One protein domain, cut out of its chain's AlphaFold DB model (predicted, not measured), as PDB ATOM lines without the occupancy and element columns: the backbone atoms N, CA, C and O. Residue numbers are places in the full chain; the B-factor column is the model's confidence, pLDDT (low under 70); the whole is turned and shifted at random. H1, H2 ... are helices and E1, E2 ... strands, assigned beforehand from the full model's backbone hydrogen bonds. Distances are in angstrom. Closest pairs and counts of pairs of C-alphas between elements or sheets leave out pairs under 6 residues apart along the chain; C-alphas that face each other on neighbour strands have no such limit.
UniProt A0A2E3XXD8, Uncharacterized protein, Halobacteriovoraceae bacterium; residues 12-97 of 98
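Overview. This is residues 12 to 97 of the 98 residues of an uncharacterized protein of Halobacteriovoraceae bacterium (UniProt A0A2E3XXD8). Three helices, H1, H2 and H3, make a small cluster, with a two-stranded ribbon of E1 and E5 packed on H1 and H2 and a small three-stranded sheet, E2, E3 and E4, at one end. H3 leads straight into E5, and E1 runs on into E2, joining ribbon and sheet. The printed part has 86 residues, with E1 E2 E3 E4 H1 H2 H3 E5 along the chain; E2 - E3 - E4 is a meander, each strand the antiparallel neighbour of the one before, and the class is mixed. It is compact, with a radius of gyration of the C-alphas of 13.3 A and spans of 42 by 30 by 19 A.

Arrangement. E1, residues 12 to 17, is antiparallel to E5, residues 90 to 96, with N 14 and O 93 at 2.9 A. E2, residues 20 to 23, and E3, residues 29 to 32, form a hairpin, with N 22 and O 30 at 2.8 A. E3 and E4, residues 38 to 40, form another, with N 31 and O 39 at 2.8 A. H1, residues 43 to 56, only just touches H3, residues 80 to 89, with 3 pairs of C-alphas within 8 A, by its residues 45 to 48 alone; the closest C-alphas, of His 48 and Thr 82, are 6.9 A apart. H2, residues 66 to 71, and H3 form a helical hairpin at a shallow tilt of 25 degrees, the closest C-alphas being Val 70 and Thr 83, 6.3 A. Every O i to N i+4 pair in H1, H2 and H3 is within hydrogen-bond range.

Along the chain. E1 begins at C-alpha 12 (169.591, 117.389, 109.182). H1 spans 20.2 A, H3 14.4 A and E5 18.8 A, ending at C-alpha 96 (169.279, 121.266, 103.998).

Size, cuts and confidence. The printed part has no cut and no long link. Confidence is under 70 at residues 12 to 17, 19, 59 to 62 and 92 to 97.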
ATOM      1  N   ARG A  12     168.920 117.765 107.934       60.72
ATOM      2  CA  ARG A  12     169.591 117.389 109.182       60.72
ATOM      3  C   ARG A  12     169.610 118.619 110.075       60.72
ATOM      4  O   ARG A  12     170.219 119.628 109.725       60.72
ATOM      5  N   ALA A  13     168.951 118.537 111.226       63.56
ATOM      6  CA  ALA A  13     169.102 119.579 112.226       63.56
ATOM      7  C   ALA A  13     170.470 119.476 112.886       63.56
ATOM      8  O   ALA A  13     170.897 118.400 113.310       63.56
ATOM      9  N   SER A  14     171.123 120.624 112.990       66.44
ATOM     10  CA  SER A  14     172.328 120.797 113.783       66.44
ATOM     11  C   SER A  14     172.002 121.635 115.010       66.44
ATOM     12  O   SER A  14     171.177 122.550 114.972       66.44
ATOM     13  N   LEU A  15     172.631 121.275 116.125       69.19
ATOM     14  CA  LEU A  15     172.468 121.960 117.395       69.19
ATOM     15  C   LEU A  15     173.508 123.064 117.512       69.19
ATOM     16  O   LEU A  15     174.703 122.788 117.407       69.19
ATOM     17  N   PHE A  16     173.067 124.275 117.826       69.69
ATOM     18  CA  PHE A  16     173.976 125.368 118.136       69.69
ATOM     19  C   PHE A  16     173.643 125.974 119.495       69.69
ATOM     20  O   PHE A  16     172.479 126.158 119.866       69.69
ATOM     21  N   LEU A  17     174.691 126.280 120.259       67.31
ATOM     22  CA  LEU A  17     174.556 127.027 121.499       67.31
ATOM     23  C   LEU A  17     174.220 128.483 121.171       67.31
ATOM     24  O   LEU A  17     174.957 129.162 120.463       67.31
ATOM     25  N   LYS A  18     173.132 128.991 121.754       71.06
ATOM     26  CA  LYS A  18     172.828 130.433 121.765       71.06
ATOM     27  C   LYS A  18     173.764 131.212 122.683       71.06
ATOM     28  O   LYS A  18     173.841 132.431 122.574       71.06
ATOM     29  N   GLY A  19     174.397 130.510 123.614       68.75
ATOM     30  CA  GLY A  19     175.329 131.049 124.587       68.75
ATOM     31  C   GLY A  19     176.765 130.622 124.326       68.75
ATOM     32  O   GLY A  19     177.068 129.968 123.332       68.75
ATOM     33  N   SER A  20     177.648 130.940 125.263       72.50
ATOM     34  CA  SER A  20     179.021 130.427 125.256       72.50
ATOM     35  C   SER A  20     179.334 129.742 126.583       72.50
ATOM     36  O   SER A  20     178.794 130.116 127.630       72.50
ATOM     37  N   ILE A  21     180.178 128.713 126.512       77.00
ATOM     38  CA  ILE A  21     180.696 127.997 127.679       77.00
ATOM     39  C   ILE A  21     181.877 128.798 128.230       77.00
ATOM     40  O   ILE A  21     182.780 129.173 127.486       77.00
ATOM     41  N   PHE A  22     181.859 129.056 129.533       82.44
ATOM     42  CA  PHE A  22     182.928 129.716 130.278       82.44
ATOM     43  C   PHE A  22     183.262 128.919 131.537       82.44
ATOM     44  O   PHE A  22     182.547 127.988 131.900       82.44
ATOM     45  N   PHE A  23     184.307 129.347 132.240       83.12
ATOM     46  CA  PHE A  23     184.601 128.908 133.598       83.12
ATOM     47  C   PHE A  23     184.337 130.057 134.575       83.12
ATOM     48  O   PHE A  23     184.671 131.209 134.289       83.12
ATOM     49  N   ASP A  24     183.700 129.757 135.706       84.12
ATOM     50  CA  ASP A  24     183.597 130.690 136.827       84.12
ATOM     51  C   ASP A  24     184.956 130.828 137.555       84.12
ATOM     52  O   ASP A  24     185.882 130.051 137.297       84.12
ATOM     53  N   PRO A  25     185.107 131.786 138.490       83.75
ATOM     54  CA  PRO A  25     186.346 131.954 139.257       83.75
ATOM     55  C   PRO A  25     186.767 130.733 140.092       83.75
ATOM     56  O   PRO A  25     187.907 130.669 140.539       83.75
ATOM     57  N   ASN A  26     185.869 129.764 140.302       86.25
ATOM     58  CA  ASN A  26     186.129 128.517 141.020       86.25
ATOM     59  C   ASN A  26     186.444 127.347 140.067       86.25
ATOM     60  O   ASN A  26     186.518 126.201 140.512       86.25
ATOM     61  N   GLY A  27     186.578 127.604 138.761       83.81
ATOM     62  CA  GLY A  27     186.853 126.594 137.741       83.81
ATOM     63  C   GLY A  27     185.643 125.749 137.327       83.81
ATOM     64  O   GLY A  27     185.814 124.707 136.696       83.81
ATOM     65  N   LYS A  28     184.414 126.154 137.663       84.25
ATOM     66  CA  LYS A  28     183.194 125.445 137.252       84.25
ATOM     67  C   LYS A  28     182.727 125.923 135.886       84.25
ATOM     68  O   LYS A  28     182.674 127.122 135.630       84.25
ATOM     69  N   GLU A  29     182.322 124.987 135.033       86.00
ATOM     70  CA  GLU A  29     181.707 125.320 133.746       86.00
ATOM     71  C   GLU A  29     180.385 126.074 133.952       86.00
ATOM     72  O   GLU A  29     179.529 125.680 134.751       86.00
ATOM     73  N   VAL A  30     180.208 127.158 133.202       85.94
ATOM     74  CA  VAL A  30     178.999 127.978 133.196       85.94
ATOM     75  C   VAL A  30     178.583 128.317 131.768       85.94
ATOM     76  O   VAL A  30     179.415 128.525 130.888       85.94
ATOM     77  N   LEU A  31     177.276 128.413 131.547       82.69
ATOM     78  CA  LEU A  31     176.681 128.904 130.311       82.69
ATOM     79  C   LEU A  31     176.286 130.365 130.493       82.69
ATOM     80  O   LEU A  31     175.549 130.697 131.424       82.69
ATOM     81  N   LYS A  32     176.724 131.240 129.589       78.62
ATOM     82  CA  LYS A  32     176.169 132.597 129.487       78.62
ATOM     83  C   LYS A  32     175.190 132.663 128.332       78.62
ATOM     84  O   LYS A  32     175.539 132.269 127.225       78.62
ATOM     85  N   ASP A  33     173.973 133.137 128.589       77.88
ATOM     86  CA  ASP A  33     172.999 133.389 127.523       77.88
ATOM     87  C   ASP A  33     173.355 134.654 126.718       77.88
ATOM     88  O   ASP A  33     174.281 135.390 127.065       77.88
ATOM     89  N   ARG A  34     172.604 134.930 125.642       73.50
ATOM     90  CA  ARG A  34     172.814 136.120 124.789       73.50
ATOM     91  C   ARG A  34     172.668 137.454 125.532       73.50
ATOM     92  O   ARG A  34     173.143 138.466 125.038       73.50
ATOM     93  N   MET A  35     172.018 137.464 126.697       78.19
ATOM     94  CA  MET A  35     171.855 138.650 127.545       78.19
ATOM     95  C   MET A  35     172.964 138.763 128.605       78.19
ATOM     96  O   MET A  35     172.909 139.644 129.458       78.19
ATOM     97  N   GLY A  36     173.957 137.867 128.589       77.44
ATOM     98  CA  GLY A  36     175.067 137.844 129.540       77.44
ATOM     99  C   GLY A  36     174.730 137.210 130.891       77.44
ATOM    100  O   GLY A  36     175.570 137.222 131.794       77.44
ATOM    101  N   LYS A  37     173.536 136.627 131.060       82.12
ATOM    102  CA  LYS A  37     173.164 135.965 132.314       82.12
ATOM    103  C   LYS A  37     173.830 134.595 132.399       82.12
ATOM    104  O   LYS A  37     173.738 133.790 131.473       82.12
ATOM    105  N   THR A  38     174.466 134.339 133.538       82.81
ATOM    106  CA  THR A  38     175.269 133.138 133.801       82.81
ATOM    107  C   THR A  38     174.441 132.045 134.477       82.81
ATOM    108  O   THR A  38     173.647 132.326 135.374       82.81
ATOM    109  N   TYR A  39     174.647 130.799 134.057       80.19
ATOM    110  CA  TYR A  39     173.995 129.601 134.577       80.19
ATOM    111  C   TYR A  39     175.050 128.537 134.828       80.19
ATOM    112  O   TYR A  39     175.909 128.308 133.980       80.19
ATOM    113  N   LEU A  40     174.983 127.878 135.980       82.38
ATOM    114  CA  LEU A  40     175.892 126.784 136.284       82.38
ATOM    115  C   LEU A  40     175.620 125.608 135.343       82.38
ATOM    116  O   LEU A  40     174.477 125.177 135.194       82.38
ATOM    117  N   MET A  41     176.673 125.073 134.735       81.19
ATOM    118  CA  MET A  41     176.597 123.834 133.975       81.19
ATOM    119  C   MET A  41     176.762 122.665 134.948       81.19
ATOM    120  O   MET A  41     177.824 122.057 135.068       81.19
ATOM    121  N   ASP A  42     175.708 122.398 135.715       80.06
ATOM    122  CA  ASP A  42     175.684 121.288 136.662       80.06
ATOM    123  C   ASP A  42     175.556 119.923 135.956       80.06
ATOM    124  O   ASP A  42     175.415 119.812 134.733       80.06
ATOM    125  N   ASN A  43     175.610 118.845 136.741       80.31
ATOM    126  CA  ASN A  43     175.499 117.480 136.222       80.31
ATOM    127  C   ASN A  43     174.166 117.222 135.503       80.31
ATOM    128  O   ASN A  43     174.113 116.396 134.589       80.31
ATOM    129  N   GLN A  44     173.103 117.924 135.894       72.75
ATOM    130  CA  GLN A  44     171.787 117.793 135.293       72.75
ATOM    131  C   GLN A  44     171.794 118.405 133.887       72.75
ATOM    132  O   GLN A  44     171.464 117.721 132.919       72.75
ATOM    133  N   VAL A  45     172.279 119.645 133.748       74.50
ATOM    134  CA  VAL A  45     172.466 120.338 132.460       74.50
ATOM    135  C   VAL A  45     173.335 119.509 131.517       74.50
ATOM    136  O   VAL A  45     172.948 119.271 130.371       74.50
ATOM    137  N   LYS A  46     174.475 119.009 132.007       77.44
ATOM    138  CA  LYS A  46     175.389 118.156 131.229       77.44
ATOM    139  C   LYS A  46     174.715 116.872 130.749       77.44
ATOM    140  O   LYS A  46     174.914 116.454 129.609       77.44
ATOM    141  N   SER A  47     173.913 116.237 131.601       79.06
ATOM    142  CA  SER A  47     173.166 115.025 131.247       79.06
ATOM    143  C   SER A  47     172.110 115.292 130.167       79.06
ATOM    144  O   SER A  47     171.978 114.521 129.208       79.06
ATOM    145  N   HIS A  48     171.400 116.420 130.261       75.50
ATOM    146  CA  HIS A  48     170.435 116.828 129.239       75.50
ATOM    147  C   HIS A  48     171.113 117.115 127.901       75.50
ATOM    148  O   HIS A  48     170.615 116.680 126.864       75.50
ATOM    149  N   TRP A  49     172.277 117.768 127.925       75.75
ATOM    150  CA  TRP A  49     173.077 118.030 126.731       75.75
ATOM    151  C   TRP A  49     173.444 116.741 125.989       75.75
ATOM    152  O   TRP A  49     173.123 116.576 124.815       75.75
ATOM    153  N   ARG A  50     174.003 115.763 126.712       79.38
ATOM    154  CA  ARG A  50     174.348 114.446 126.153       79.38
ATOM    155  C   ARG A  50     173.139 113.714 125.571       79.38
ATOM    156  O   ARG A  50     173.261 112.990 124.584       79.38
ATOM    157  N   SER A  51     171.967 113.875 126.186       79.44
ATOM    158  CA  SER A  51     170.724 113.278 125.684       79.44
ATOM    159  C   SER A  51     170.328 113.874 124.333       79.44
ATOM    160  O   SER A  51     169.961 113.132 123.426       79.44
ATOM    161  N   VAL A  52     170.464 115.191 124.178       77.06
ATOM    162  CA  VAL A  52     170.210 115.900 122.919       77.06
ATOM    163  C   VAL A  52     171.191 115.479 121.827       77.06
ATOM    164  O   VAL A  52     170.758 115.115 120.734       77.06
ATOM    165  N   GLU A  53     172.491 115.439 122.123       77.06
ATOM    166  CA  GLU A  53     173.517 114.981 121.175       77.06
ATOM    167  C   GLU A  53     173.247 113.549 120.697       77.06
ATOM    168  O   GLU A  53     173.346 113.238 119.507       77.06
ATOM    169  N   ARG A  54     172.823 112.664 121.608       80.88
ATOM    170  CA  ARG A  54     172.437 111.290 121.267       80.88
ATOM    171  C   ARG A  54     171.200 111.232 120.371       80.88
ATOM    172  O   ARG A  54     171.116 110.358 119.517       80.88
ATOM    173  N   ILE A  55     170.223 112.112 120.574       76.69
ATOM    174  CA  ILE A  55     169.012 112.153 119.750       76.69
ATOM    175  C   ILE A  55     169.353 112.615 118.326       76.69
ATOM    176  O   ILE A  55     168.904 111.991 117.368       76.69
ATOM    177  N   LEU A  56     170.170 113.661 118.188       70.62
ATOM    178  CA  LEU A  56     170.537 114.242 116.892       70.62
ATOM    179  C   LEU A  56     171.555 113.404 116.107       70.62
ATOM    180  O   LEU A  56     171.589 113.460 114.882       70.62
ATOM    181  N   SER A  57     172.362 112.590 116.789       73.88
ATOM    182  CA  SER A  57     173.315 111.678 116.138       73.88
ATOM    183  C   SER A  57     172.670 110.418 115.552       73.88
ATOM    184  O   SER A  57     173.335 109.688 114.814       73.88
ATOM    185  N   LYS A  58     171.387 110.143 115.830       72.81
ATOM    186  CA  LYS A  58     170.707 108.963 115.281       72.81
ATOM    187  C   LYS A  58     170.487 109.103 113.768       72.81
ATOM    188  O   LYS A  58     169.805 110.032 113.334       72.81
ATOM    189  N   PRO A  59     170.989 108.161 112.948       68.00
ATOM    190  CA  PRO A  59     170.711 108.164 111.518       68.00
ATOM    191  C   PRO A  59     169.211 107.971 111.238       68.00
ATOM    192  O   PRO A  59     168.486 107.342 112.013       68.00
ATOM    193  N   GLY A  60     168.736 108.558 110.136       67.38
ATOM    194  CA  GLY A  60     167.335 108.476 109.696       67.38
ATOM    195  C   GLY A  60     166.336 109.276 110.539       67.38
ATOM    196  O   GLY A  60     165.137 109.179 110.301       67.38
ATOM    197  N   HIS A  61     166.801 110.055 111.519       68.12
ATOM    198  CA  HIS A  61     165.945 110.896 112.346       68.12
ATOM    199  C   HIS A  61     166.116 112.359 111.958       68.12
ATOM    200  O   HIS A  61     167.150 112.966 112.224       68.12
ATOM    201  N   SER A  62     165.067 112.935 111.379       69.94
ATOM    202  CA  SER A  62     164.945 114.385 111.267       69.94
ATOM    203  C   SER A  62     164.247 114.931 112.511       69.94
ATOM    204  O   SER A  62     163.334 114.305 113.067       69.94
ATOM    205  N   ILE A  63     164.747 116.068 112.978       72.62
ATOM    206  CA  ILE A  63     164.146 116.920 113.999       72.62
ATOM    207  C   ILE A  63     164.128 118.303 113.382       72.62
ATOM    208  O   ILE A  63     165.158 118.738 112.887       72.62
ATOM    209  N   PHE A  64     162.980 118.961 113.374       72.62
ATOM    210  CA  PHE A  64     162.812 120.251 112.713       72.62
ATOM    211  C   PHE A  64     162.655 121.395 113.704       72.62
ATOM    212  O   PHE A  64     162.973 122.542 113.400       72.62
ATOM    213  N   THR A  65     162.181 121.086 114.908       78.38
ATOM    214  CA  THR A  65     161.899 122.088 115.930       78.38
ATOM    215  C   THR A  65     162.468 121.682 117.277       78.38
ATOM    216  O   THR A  65     162.729 120.511 117.568       78.38
ATOM    217  N   LEU A  66     162.667 122.681 118.135       76.38
ATOM    218  CA  LEU A  66     163.164 122.425 119.477       76.38
ATOM    219  C   LEU A  66     162.103 121.733 120.345       76.38
ATOM    220  O   LEU A  66     162.448 120.994 121.264       76.38
ATOM    221  N   ASP A  67     160.822 121.930 120.033       81.38
ATOM    222  CA  ASP A  67     159.727 121.215 120.682       81.38
ATOM    223  C   ASP A  67     159.756 119.720 120.334       81.38
ATOM    224  O   ASP A  67     159.727 118.894 121.244       81.38
ATOM    225  N   GLU A  68     159.964 119.355 119.063       80.81
ATOM    226  CA  GLU A  68     160.171 117.953 118.657       80.81
ATOM    227  C   GLU A  68     161.387 117.320 119.351       80.81
ATOM    228  O   GLU A  68     161.349 116.158 119.767       80.81
ATOM    229  N   LEU A  69     162.479 118.080 119.507       81.38
ATOM    230  CA  LEU A  69     163.653 117.623 120.249       81.38
ATOM    231  C   LEU A  69     163.302 117.316 121.707       81.38
ATOM    232  O   LEU A  69     163.646 116.247 122.209       81.38
ATOM    233  N   VAL A  70     162.604 118.238 122.375       82.75
ATOM    234  CA  VAL A  70     162.165 118.090 123.769       82.75
ATOM    235  C   VAL A  70     161.205 116.913 123.929       82.75
ATOM    236  O   VAL A  70     161.252 116.210 124.942       82.75
ATOM    237  N   GLU A  71     160.347 116.650 122.945       84.31
ATOM    238  CA  GLU A  71     159.447 115.499 122.963       84.31
ATOM    239  C   GLU A  71     160.169 114.158 122.966       84.31
ATOM    240  O   GLU A  71     159.713 113.226 123.631       84.31
ATOM    241  N   ARG A  72     161.320 114.088 122.297       82.19
ATOM    242  CA  ARG A  72     162.131 112.873 122.163       82.19
ATOM    243  C   ARG A  72     163.084 112.625 123.331       82.19
ATOM    244  O   ARG A  72     163.715 111.568 123.382       82.19
ATOM    245  N   ILE A  73     163.189 113.556 124.279       81.62
ATOM    246  CA  ILE A  73     163.975 113.353 125.499       81.62
ATOM    247  C   ILE A  73     163.316 112.258 126.349       81.62
ATOM    248  O   ILE A  73     162.109 112.330 126.602       81.62
ATOM    249  N   PRO A  74     164.077 111.250 126.825       81.56
ATOM    250  CA  PRO A  74     163.539 110.210 127.695       81.56
ATOM    251  C   PRO A  74     162.807 110.811 128.899       81.56
ATOM    252  O   PRO A  74     163.322 111.737 129.523       81.56
ATOM    253  N   LYS A  75     161.640 110.266 129.268       80.81
ATOM    254  CA  LYS A  75     160.779 110.825 130.333       80.81
ATOM    255  C   LYS A  75     161.522 111.097 131.649       80.81
ATOM    256  O   LYS A  75     161.303 112.128 132.266       80.81
ATOM    257  N   GLN A  76     162.453 110.223 132.029       80.06
ATOM    258  CA  GLN A  76     163.300 110.365 133.225       80.06
ATOM    259  C   GLN A  76     164.232 111.596 133.214       80.06
ATOM    260  O   GLN A  76     164.719 112.017 134.256       80.06
ATOM    261  N   HIS A  77     164.481 112.170 132.036       73.00
ATOM    262  CA  HIS A  77     165.275 113.379 131.817       73.00
ATOM    263  C   HIS A  77     164.411 114.555 131.336       73.00
ATOM    264  O   HIS A  77     164.931 115.634 131.094       73.00
ATOM    265  N   LYS A  78     163.096 114.362 131.167       73.81
ATOM    266  CA  LYS A  78     162.165 115.367 130.652       73.81
ATOM    267  C   LYS A  78     161.384 115.973 131.818       73.81
ATOM    268  O   LYS A  78     160.315 115.488 132.177       73.81
ATOM    269  N   ASN A  79     161.921 117.039 132.408       79.56
ATOM    270  CA  ASN A  79     161.214 117.869 133.390       79.56
ATOM    271  C   ASN A  79     161.127 119.335 132.929       79.56
ATOM    272  O   ASN A  79     161.780 119.730 131.960       79.56
ATOM    273  N   GLU A  80     160.316 120.147 133.610       79.75
ATOM    274  CA  GLU A  80     160.079 121.552 133.238       79.75
ATOM    275  C   GLU A  80     161.382 122.363 133.162       79.75
ATOM    276  O   GLU A  80     161.609 123.116 132.211       79.75
ATOM    277  N   GLN A  81     162.285 122.142 134.119       77.38
ATOM    278  CA  GLN A  81     163.593 122.789 134.157       77.38
ATOM    279  C   GLN A  81     164.444 122.424 132.932       77.38
ATOM    280  O   GLN A  81     165.085 123.296 132.349       77.38
ATOM    281  N   THR A  82     164.404 121.165 132.496       73.81
ATOM    282  CA  THR A  82     165.110 120.681 131.302       73.81
ATOM    283  C   THR A  82     164.610 121.387 130.058       73.81
ATOM    284  O   THR A  82     165.391 122.004 129.342       73.81
ATOM    285  N   THR A  83     163.295 121.367 129.838       78.75
ATOM    286  CA  THR A  83     162.662 122.039 128.699       78.75
ATOM    287  C   THR A  83     163.016 123.523 128.669       78.75
ATOM    288  O   THR A  83     163.368 124.058 127.619       78.75
ATOM    289  N   ARG A  84     162.982 124.187 129.831       81.62
ATOM    290  CA  ARG A  84     163.314 125.608 129.958       81.62
ATOM    291  C   ARG A  84     164.777 125.898 129.624       81.62
ATOM    292  O   ARG A  84     165.046 126.862 128.913       81.62
ATOM    293  N   ILE A  85     165.712 125.084 130.115       76.38
ATOM    294  CA  ILE A  85     167.149 125.230 129.837       76.38
ATOM    295  C   ILE A  85     167.422 125.017 128.350       76.38
ATOM    296  O   ILE A  85     168.071 125.853 127.728       76.38
ATOM    297  N   LEU A  86     166.875 123.957 127.757       78.12
ATOM    298  CA  LEU A  86     167.069 123.668 126.339       78.12
ATOM    299  C   LEU A  86     166.534 124.808 125.472       78.12
ATOM    300  O   LEU A  86     167.286 125.364 124.683       78.12
ATOM    301  N   LYS A  87     165.296 125.265 125.699       79.88
ATOM    302  CA  LYS A  87     164.717 126.414 124.973       79.88
ATOM    303  C   LYS A  87     165.544 127.685 125.090       79.88
ATOM    304  O   LYS A  87     165.569 128.503 124.175       79.88
ATOM    305  N   LYS A  88     166.211 127.857 126.226       77.62
ATOM    306  CA  LYS A  88     166.991 129.049 126.509       77.62
ATOM    307  C   LYS A  88     168.385 129.027 125.875       77.62
ATOM    308  O   LYS A  88     168.854 130.073 125.433       77.62
ATOM    309  N   PHE A  89     169.041 127.870 125.849       73.75
ATOM    310  CA  PHE A  89     170.447 127.752 125.445       73.75
ATOM    311  C   PHE A  89     170.662 127.166 124.060       73.75
ATOM    312  O   PHE A  89     171.781 127.242 123.556       73.75
ATOM    313  N   LEU A  90     169.618 126.628 123.439       76.19
ATOM    314  CA  LEU A  90     169.717 125.958 122.157       76.19
ATOM    315  C   LEU A  90     168.986 126.692 121.049       76.19
ATOM    316  O   LEU A  90     167.883 127.217 121.214       76.19
ATOM    317  N   GLU A  91     169.625 126.679 119.892       73.44
ATOM    318  CA  GLU A  91     169.032 126.906 118.587       73.44
ATOM    319  C   GLU A  91     169.152 125.597 117.807       73.44
ATOM    320  O   GLU A  91     170.182 124.919 117.887       73.44
ATOM    321  N   LEU A  92     168.106 125.235 117.073       69.75
ATOM    322  CA  LEU A  92     168.240 124.255 116.005       69.75
ATOM    323  C   LEU A  92     168.328 125.034 114.710       69.75
ATOM    324  O   LEU A  92     167.453 125.853 114.434       69.75
ATOM    325  N   ASP A  93     169.379 124.768 113.949       66.94
ATOM    326  CA  ASP A  93     169.480 125.236 112.579       66.94
ATOM    327  C   ASP A  93     169.211 124.060 111.640       66.94
ATOM    328  O   ASP A  93     169.698 122.939 111.855       66.94
ATOM    329  N   LEU A  94     168.392 124.306 110.623       60.09
ATOM    330  CA  LEU A  94     168.014 123.300 109.643       60.09
ATOM    331  C   LEU A  94     168.976 123.390 108.475       60.09
ATOM    332  O   LEU A  94     168.828 124.232 107.594       60.09
ATOM    333  N   ILE A  95     169.943 122.479 108.441       56.88
ATOM    334  CA  ILE A  95     170.819 122.366 107.285       56.88
ATOM    335  C   ILE A  95     170.140 121.424 106.290       56.88
ATOM    336  O   ILE A  95     170.069 120.205 106.490       56.88
ATOM    337  N   GLY A  96     169.610 122.002 105.214       47.50
ATOM    338  CA  GLY A  96     169.279 121.266 103.998       47.50
ATOM    339  C   GLY A  96     170.556 121.055 103.189       47.50
ATOM    340  O   GLY A  96     171.175 122.023 102.755       47.50
ATOM    341  N   LEU A  97     170.982 119.805 102.997       38.69
ATOM    342  CA  LEU A  97     172.000 119.502 101.988       38.69
ATOM    343  C   LEU A  97     171.305 119.540 100.619       38.69
ATOM    344  O   LEU A  97     170.499 118.657 100.317       38.69
TER     345      LEU A  97